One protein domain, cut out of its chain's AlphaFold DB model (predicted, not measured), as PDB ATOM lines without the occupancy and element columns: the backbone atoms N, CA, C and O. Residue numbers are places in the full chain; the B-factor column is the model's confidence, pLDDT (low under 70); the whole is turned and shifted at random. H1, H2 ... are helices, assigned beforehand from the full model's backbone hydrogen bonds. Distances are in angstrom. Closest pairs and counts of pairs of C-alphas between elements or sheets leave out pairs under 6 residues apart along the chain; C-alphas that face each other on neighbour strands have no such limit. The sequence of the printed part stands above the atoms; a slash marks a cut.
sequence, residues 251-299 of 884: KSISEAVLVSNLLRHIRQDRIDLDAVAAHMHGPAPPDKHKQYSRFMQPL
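AT A GLANCE: This is residues 251 to 299 of the 884 residues of an uncharacterized protein of Symbiodinium microadriaticum (UniProt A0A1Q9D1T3). What shape does the printed part make? It is an open, L-like string of three helices with no core: the long helix H1 makes one arm, and past residue 268 the backbone turns and runs off through the shorter H2 and an unnamed stretch to a small head of residues 285 to 299 that holds the four-residue H3. No helix touches another. What is it built of, and how large is it? The printed part has 49 residues, with three named helices in the order H1, H2, H3 and no named strand, and its class is all helix. It is extended, with a radius of gyration of the C-alphas of 17.6 A, and its outline is elongated, spanning 47 by 26 by 16 A.

HOW THE PARTS SIT: How does H1, residues 253 to 268, stand to H2, residues 273 to 281? They are only just apart, with 8.3 A between their closest C-alphas, and a tight link of 4 residues joins them. Where does H3, residues 292 to 295, stand? It is apart from H1 and from H2, and a short link of 10 residues joins it to H2. Which residues stand free? Residues 251 to 262, of which 253 to 262 belong to H1, stand free, as do residues 264 to 270, of which 264 to 268 belong to H1, and residues 272 to 284, of which 273 to 281 belong to H2. What do the helices' backbones show? In H2 every O i to N i+4 pair is within hydrogen-bond range, and in H1 11 of 12 are. H3 is too short for such a pair, and its one O i to N i+3 pair is within range.

IN THESE COORDINATES: Where does H1 begin, and how long is it? C-alpha 253 is at (66.750, -12.323, 19.633), and H1 runs 22.3 A to C-alpha 268 at (61.884, -25.885, 36.689). Where is H2? It begins at C-alpha 273, at (74.682, -25.519, 38.203), and is 11.8 A long from first to last C-alpha. Where does H3 end? C-alpha 295 is at (98.781, -24.907, 45.417), 4.9 A from C-alpha 292.

THE WHOLE: How far does it reach? The two C-alphas farthest apart are those of Ile 253 and Ser 293, at 48.3 A. The first and last printed C-alphas, those of Lys 251 and Leu 299, are 39.7 A apart. Is there a cut or a long link? The printed part has no cut, and neither link between its named helices is long. Where is the model's confidence low? The mean pLDDT of the printed part is 79.4, and it is under 70 at residue 251 and at residues 281 to 285.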
ATOM      1  N   LYS A 251      73.793 -12.062  20.826       69.44
ATOM      2  CA  LYS A 251      73.968 -11.421  19.509       69.44
ATOM      3  C   LYS A 251      72.679 -11.357  18.690       69.44
ATOM      4  O   LYS A 251      72.628 -10.632  17.700       69.44
ATOM      5  N   SER A 252      71.656 -12.120  19.070       76.38
ATOM      6  CA  SER A 252      70.374 -12.193  18.365       76.38
ATOM      7  C   SER A 252      69.201 -12.406  19.326       76.38
ATOM      8  O   SER A 252      69.367 -12.904  20.440       76.38
ATOM      9  N   ILE A 253      67.988 -12.071  18.875       74.50
ATOM     10  CA  ILE A 253      66.750 -12.323  19.633       74.50
ATOM     11  C   ILE A 253      66.526 -13.837  19.812       74.50
ATOM     12  O   ILE A 253      66.078 -14.277  20.865       74.50
ATOM     13  N   SER A 254      66.911 -14.657  18.830       77.12
ATOM     14  CA  SER A 254      66.846 -16.122  18.929       77.12
ATOM     15  C   SER A 254      67.763 -16.675  20.027       77.12
ATOM     16  O   SER A 254      67.344 -17.555  20.776       77.12
ATOM     17  N   GLU A 255      68.972 -16.124  20.189       78.69
ATOM     18  CA  GLU A 255      69.836 -16.425  21.341       78.69
ATOM     19  C   GLU A 255      69.200 -15.965  22.662       78.69
ATOM     20  O   GLU A 255      69.257 -16.707  23.642       78.69
ATOM     21  N   ALA A 256      68.544 -14.798  22.698       72.19
ATOM     22  CA  ALA A 256      67.829 -14.319  23.887       72.19
ATOM     23  C   ALA A 256      66.722 -15.294  24.330       72.19
ATOM     24  O   ALA A 256      66.630 -15.647  25.509       72.19
ATOM     25  N   VAL A 257      65.908 -15.771  23.381       80.50
ATOM     26  CA  VAL A 257      64.823 -16.737  23.627       80.50
ATOM     27  C   VAL A 257      65.378 -18.106  24.032       80.50
ATOM     28  O   VAL A 257      64.863 -18.715  24.972       80.50
ATOM     29  N   LEU A 258      66.452 -18.575  23.387       85.56
ATOM     30  CA  LEU A 258      67.127 -19.827  23.744       85.56
ATOM     31  C   LEU A 258      67.683 -19.780  25.174       85.56
ATOM     32  O   LEU A 258      67.394 -20.674  25.967       85.56
ATOM     33  N   VAL A 259      68.427 -18.726  25.526       85.38
ATOM     34  CA  VAL A 259      68.971 -18.522  26.880       85.38
ATOM     35  C   VAL A 259      67.845 -18.426  27.911       85.38
ATOM     36  O   VAL A 259      67.919 -19.074  28.953       85.38
ATOM     37  N   SER A 260      66.774 -17.689  27.609       81.06
ATOM     38  CA  SER A 260      65.621 -17.546  28.507       81.06
ATOM     39  C   SER A 260      64.917 -18.882  28.761       81.06
ATOM     40  O   SER A 260      64.625 -19.210  29.910       81.06
ATOM     41  N   ASN A 261      64.698 -19.690  27.717       82.31
ATOM     42  CA  ASN A 261      64.082 -21.013  27.844       82.31
ATOM     43  C   ASN A 261      65.007 -22.035  28.518       82.31
ATOM     44  O   ASN A 261      64.527 -22.839  29.317       82.31
ATOM     45  N   LEU A 262      66.319 -21.986  28.274       87.31
ATOM     46  CA  LEU A 262      67.303 -22.827  28.959       87.31
ATOM     47  C   LEU A 262      67.343 -22.513  30.464       87.31
ATOM     48  O   LEU A 262      67.178 -23.407  31.291       87.31
ATOM     49  N   LEU A 263      67.453 -21.230  30.828       82.62
ATOM     50  CA  LEU A 263      67.393 -20.768  32.220       82.62
ATOM     51  C   LEU A 263      66.017 -20.994  32.864       82.62
ATOM     52  O   LEU A 263      65.907 -20.989  34.090       82.62
ATOM     53  N   ARG A 264      64.951 -21.168  32.076       83.38
ATOM     54  CA  ARG A 264      63.630 -21.575  32.568       83.38
ATOM     55  C   ARG A 264      63.619 -23.062  32.938       83.38
ATOM     56  O   ARG A 264      63.275 -23.365  34.075       83.38
ATOM     57  N   HIS A 265      64.065 -23.955  32.050       85.00
ATOM     58  CA  HIS A 265      64.119 -25.401  32.322       85.00
ATOM     59  C   HIS A 265      65.053 -25.724  33.494       85.00
ATOM     60  O   HIS A 265      64.615 -26.349  34.450       85.00
ATOM     61  N   ILE A 266      66.267 -25.154  33.525       87.31
ATOM     62  CA  ILE A 266      67.214 -25.293  34.653       87.31
ATOM     63  C   ILE A 266      66.555 -24.963  36.009       87.31
ATOM     64  O   ILE A 266      66.803 -25.649  36.998       87.31
ATOM     65  N   ARG A 267      65.679 -23.946  36.061       83.31
ATOM     66  CA  ARG A 267      64.929 -23.579  37.276       83.31
ATOM     67  C   ARG A 267      63.730 -24.489  37.558       83.31
ATOM     68  O   ARG A 267      63.457 -24.750  38.726       83.31
ATOM     69  N   GLN A 268      63.017 -24.959  36.532       87.25
ATOM     70  CA  GLN A 268      61.884 -25.885  36.689       87.25
ATOM     71  C   GLN A 268      62.353 -27.266  37.172       87.25
ATOM     72  O   GLN A 268      61.820 -27.780  38.153       87.25
ATOM     73  N   ASP A 269      63.414 -27.791  36.561       89.62
ATOM     74  CA  ASP A 269      64.031 -29.087  36.869       89.62
ATOM     75  C   ASP A 269      64.956 -29.028  38.106       89.62
ATOM     76  O   ASP A 269      65.517 -30.039  38.524       89.62
ATOM     77  N   ARG A 270      65.112 -27.835  38.707       86.69
ATOM     78  CA  ARG A 270      65.953 -27.538  39.885       86.69
ATOM     79  C   ARG A 270      67.411 -27.999  39.738       86.69
ATOM     80  O   ARG A 270      68.018 -28.484  40.693       86.69
ATOM     81  N   ILE A 271      67.979 -27.823  38.547       87.31
ATOM     82  CA  ILE A 271      69.360 -28.208  38.239       87.31
ATOM     83  C   ILE A 271      70.319 -27.210  38.898       87.31
ATOM     84  O   ILE A 271      70.472 -26.075  38.443       87.31
ATOM     85  N   ASP A 272      70.986 -27.650  39.964       84.00
ATOM     86  CA  ASP A 272      72.050 -26.897  40.627       84.00
ATOM     87  C   ASP A 272      73.314 -26.874  39.747       84.00
ATOM     88  O   ASP A 272      74.067 -27.849  39.652       84.00
ATOM     89  N   LEU A 273      73.533 -25.738  39.080       82.38
ATOM     90  CA  LEU A 273      74.682 -25.519  38.203       82.38
ATOM     91  C   LEU A 273      76.019 -25.492  38.958       82.38
ATOM     92  O   LEU A 273      77.028 -25.876  38.368       82.38
ATOM     93  N   ASP A 274      76.044 -25.088  40.230       77.06
ATOM     94  CA  ASP A 274      77.270 -25.070  41.033       77.06
ATOM     95  C   ASP A 274      77.621 -26.486  41.516       77.06
ATOM     96  O   ASP A 274      78.795 -26.866  41.496       77.06
ATOM     97  N   ALA A 275      76.628 -27.320  41.845       76.81
ATOM     98  CA  ALA A 275      76.841 -28.746  42.110       76.81
ATOM     99  C   ALA A 275      77.311 -29.506  40.855       76.81
ATOM    100  O   ALA A 275      78.245 -30.311  40.935       76.81
ATOM    101  N   VAL A 276      76.728 -29.222  39.682       81.31
ATOM    102  CA  VAL A 276      77.190 -29.780  38.397       81.31
ATOM    103  C   VAL A 276      78.615 -29.308  38.079       81.31
ATOM    104  O   VAL A 276      79.465 -30.128  37.730       81.31
ATOM    105  N   ALA A 277      78.924 -28.021  38.268       73.56
ATOM    106  CA  ALA A 277      80.272 -27.488  38.070       73.56
ATOM    107  C   ALA A 277      81.292 -28.100  39.046       73.56
ATOM    108  O   ALA A 277      82.399 -28.446  38.629       73.56
ATOM    109  N   ALA A 278      80.932 -28.299  40.317       72.38
ATOM    110  CA  ALA A 278      81.777 -28.972  41.305       72.38
ATOM    111  C   ALA A 278      82.023 -30.450  40.950       72.38
ATOM    112  O   ALA A 278      83.139 -30.946  41.113       72.38
ATOM    113  N   HIS A 279      81.019 -31.145  40.406       76.19
ATOM    114  CA  HIS A 279      81.179 -32.507  39.897       76.19
ATOM    115  C   HIS A 279      82.107 -32.559  38.667       76.19
ATOM    116  O   HIS A 279      82.979 -33.422  38.591       76.19
ATOM    117  N   MET A 280      81.973 -31.611  37.732       72.75
ATOM    118  CA  MET A 280      82.776 -31.556  36.500       72.75
ATOM    119  C   MET A 280      84.218 -31.066  36.704       72.75
ATOM    120  O   MET A 280      85.116 -31.507  35.986       72.75
ATOM    121  N   HIS A 281      84.459 -30.152  37.647       67.31
ATOM    122  CA  HIS A 281      85.783 -29.562  37.889       67.31
ATOM    123  C   HIS A 281      86.546 -30.195  39.063       67.31
ATOM    124  O   HIS A 281      87.726 -29.892  39.254       67.31
ATOM    125  N   GLY A 282      85.910 -31.098  39.816       66.81
ATOM    126  CA  GLY A 282      86.520 -31.779  40.955       66.81
ATOM    127  C   GLY A 282      86.735 -30.857  42.167       66.81
ATOM    128  O   GLY A 282      86.150 -29.775  42.254       66.81
ATOM    129  N   PRO A 283      87.563 -31.271  43.148       68.44
ATOM    130  CA  PRO A 283      87.808 -30.468  44.341       68.44
ATOM    131  C   PRO A 283      88.471 -29.135  43.969       68.44
ATOM    132  O   PRO A 283      89.512 -29.110  43.313       68.44
ATOM    133  N   ALA A 284      87.871 -28.031  44.424       65.19
ATOM    134  CA  ALA A 284      88.299 -26.679  44.077       65.19
ATOM    135  C   ALA A 284      89.814 -26.463  44.308       65.19
ATOM    136  O   ALA A 284      90.342 -26.875  45.350       65.19
ATOM    137  N   PRO A 285      90.527 -25.806  43.369       67.00
ATOM    138  CA  PRO A 285      91.980 -25.685  43.425       67.00
ATOM    139  C   PRO A 285      92.434 -24.987  44.721       67.00
ATOM    140  O   PRO A 285      91.819 -23.992  45.118       67.00
ATOM    141  N   PRO A 286      93.504 -25.467  45.392       76.19
ATOM    142  CA  PRO A 286      93.883 -24.976  46.716       76.19
ATOM    143  C   PRO A 286      94.084 -23.458  46.761       76.19
ATOM    144  O   PRO A 286      94.784 -22.887  45.927       76.19
ATOM    145  N   ASP A 287      93.510 -22.798  47.770       74.00
ATOM    146  CA  ASP A 287      93.626 -21.348  47.964       74.00
ATOM    147  C   ASP A 287      95.108 -20.930  48.018       74.00
ATOM    148  O   ASP A 287      95.812 -21.208  48.989       74.00
ATOM    149  N   LYS A 288      95.577 -20.229  46.980       78.50
ATOM    150  CA  LYS A 288      96.963 -19.742  46.823       78.50
ATOM    151  C   LYS A 288      97.507 -18.916  47.999       78.50
ATOM    152  O   LYS A 288      98.719 -18.748  48.104       78.50
ATOM    153  N   HIS A 289      96.644 -18.380  48.866       74.38
ATOM    154  CA  HIS A 289      97.033 -17.599  50.041       74.38
ATOM    155  C   HIS A 289      96.925 -18.400  51.349       74.38
ATOM    156  O   HIS A 289      97.741 -18.185  52.244       74.38
ATOM    157  N   LYS A 290      95.974 -19.338  51.468       76.62
ATOM    158  CA  LYS A 290      95.787 -20.165  52.686       76.62
ATOM    159  C   LYS A 290      96.474 -21.536  52.635       76.62
ATOM    160  O   LYS A 290      96.853 -22.063  53.673       76.62
ATOM    161  N   GLN A 291      96.619 -22.121  51.448       83.25
ATOM    162  CA  GLN A 291      97.132 -23.476  51.196       83.25
ATOM    163  C   GLN A 291      98.243 -23.466  50.127       83.25
ATOM    164  O   GLN A 291      98.311 -24.346  49.270       83.25
ATOM    165  N   TYR A 292      99.132 -22.468  50.185       82.31
ATOM    166  CA  TYR A 292     100.227 -22.250  49.227       82.31
ATOM    167  C   TYR A 292     101.085 -23.503  48.957       82.31
ATOM    168  O   TYR A 292     101.510 -23.717  47.826       82.31
ATOM    169  N   SER A 293     101.298 -24.366  49.955       80.31
ATOM    170  CA  SER A 293     102.036 -25.628  49.804       80.31
ATOM    171  C   SER A 293     101.333 -26.622  48.872       80.31
ATOM    172  O   SER A 293     101.979 -27.178  47.990       80.31
ATOM    173  N   ARG A 294     100.012 -26.798  49.015       80.56
ATOM    174  CA  ARG A 294      99.190 -27.625  48.114       80.56
ATOM    175  C   ARG A 294      99.018 -26.973  46.742       80.56
ATOM    176  O   ARG A 294      99.054 -27.673  45.740       80.56
ATOM    177  N   PHE A 295      98.886 -25.646  46.682       85.75
ATOM    178  CA  PHE A 295      98.781 -24.907  45.417       85.75
ATOM    179  C   PHE A 295     100.044 -25.045  44.547       85.75
ATOM    180  O   PHE A 295      99.943 -25.215  43.337       85.75
ATOM    181  N   MET A 296     101.232 -25.032  45.160       87.88
ATOM    182  CA  MET A 296     102.513 -25.207  44.456       87.88
ATOM    183  C   MET A 296     102.883 -26.679  44.195       87.88
ATOM    184  O   MET A 296     103.834 -26.947  43.461       87.88
ATOM    185  N   GLN A 297     102.162 -27.642  44.780       88.88
ATOM    186  CA  GLN A 297     102.499 -29.067  44.705       88.88
ATOM    187  C   GLN A 297     102.472 -29.653  43.276       88.88
ATOM    188  O   GLN A 297     103.397 -30.406  42.966       88.88
ATOM    189  N   PRO A 298     101.512 -29.320  42.382       85.81
ATOM    190  CA  PRO A 298     101.520 -29.821  41.004       85.81
ATOM    191  C   PRO A 298     102.748 -29.344  40.220       85.81
ATOM    192  O   PRO A 298     103.447 -30.158  39.625       85.81
ATOM    193  N   LEU A 299     103.071 -28.048  40.315       81.88
ATOM    194  CA  LEU A 299     104.238 -27.443  39.663       81.88
ATOM    195  C   LEU A 299     105.555 -28.041  40.184       81.88
ATOM    196  O   LEU A 299     106.463 -28.317  39.406       81.88
TER     197      LEU A 299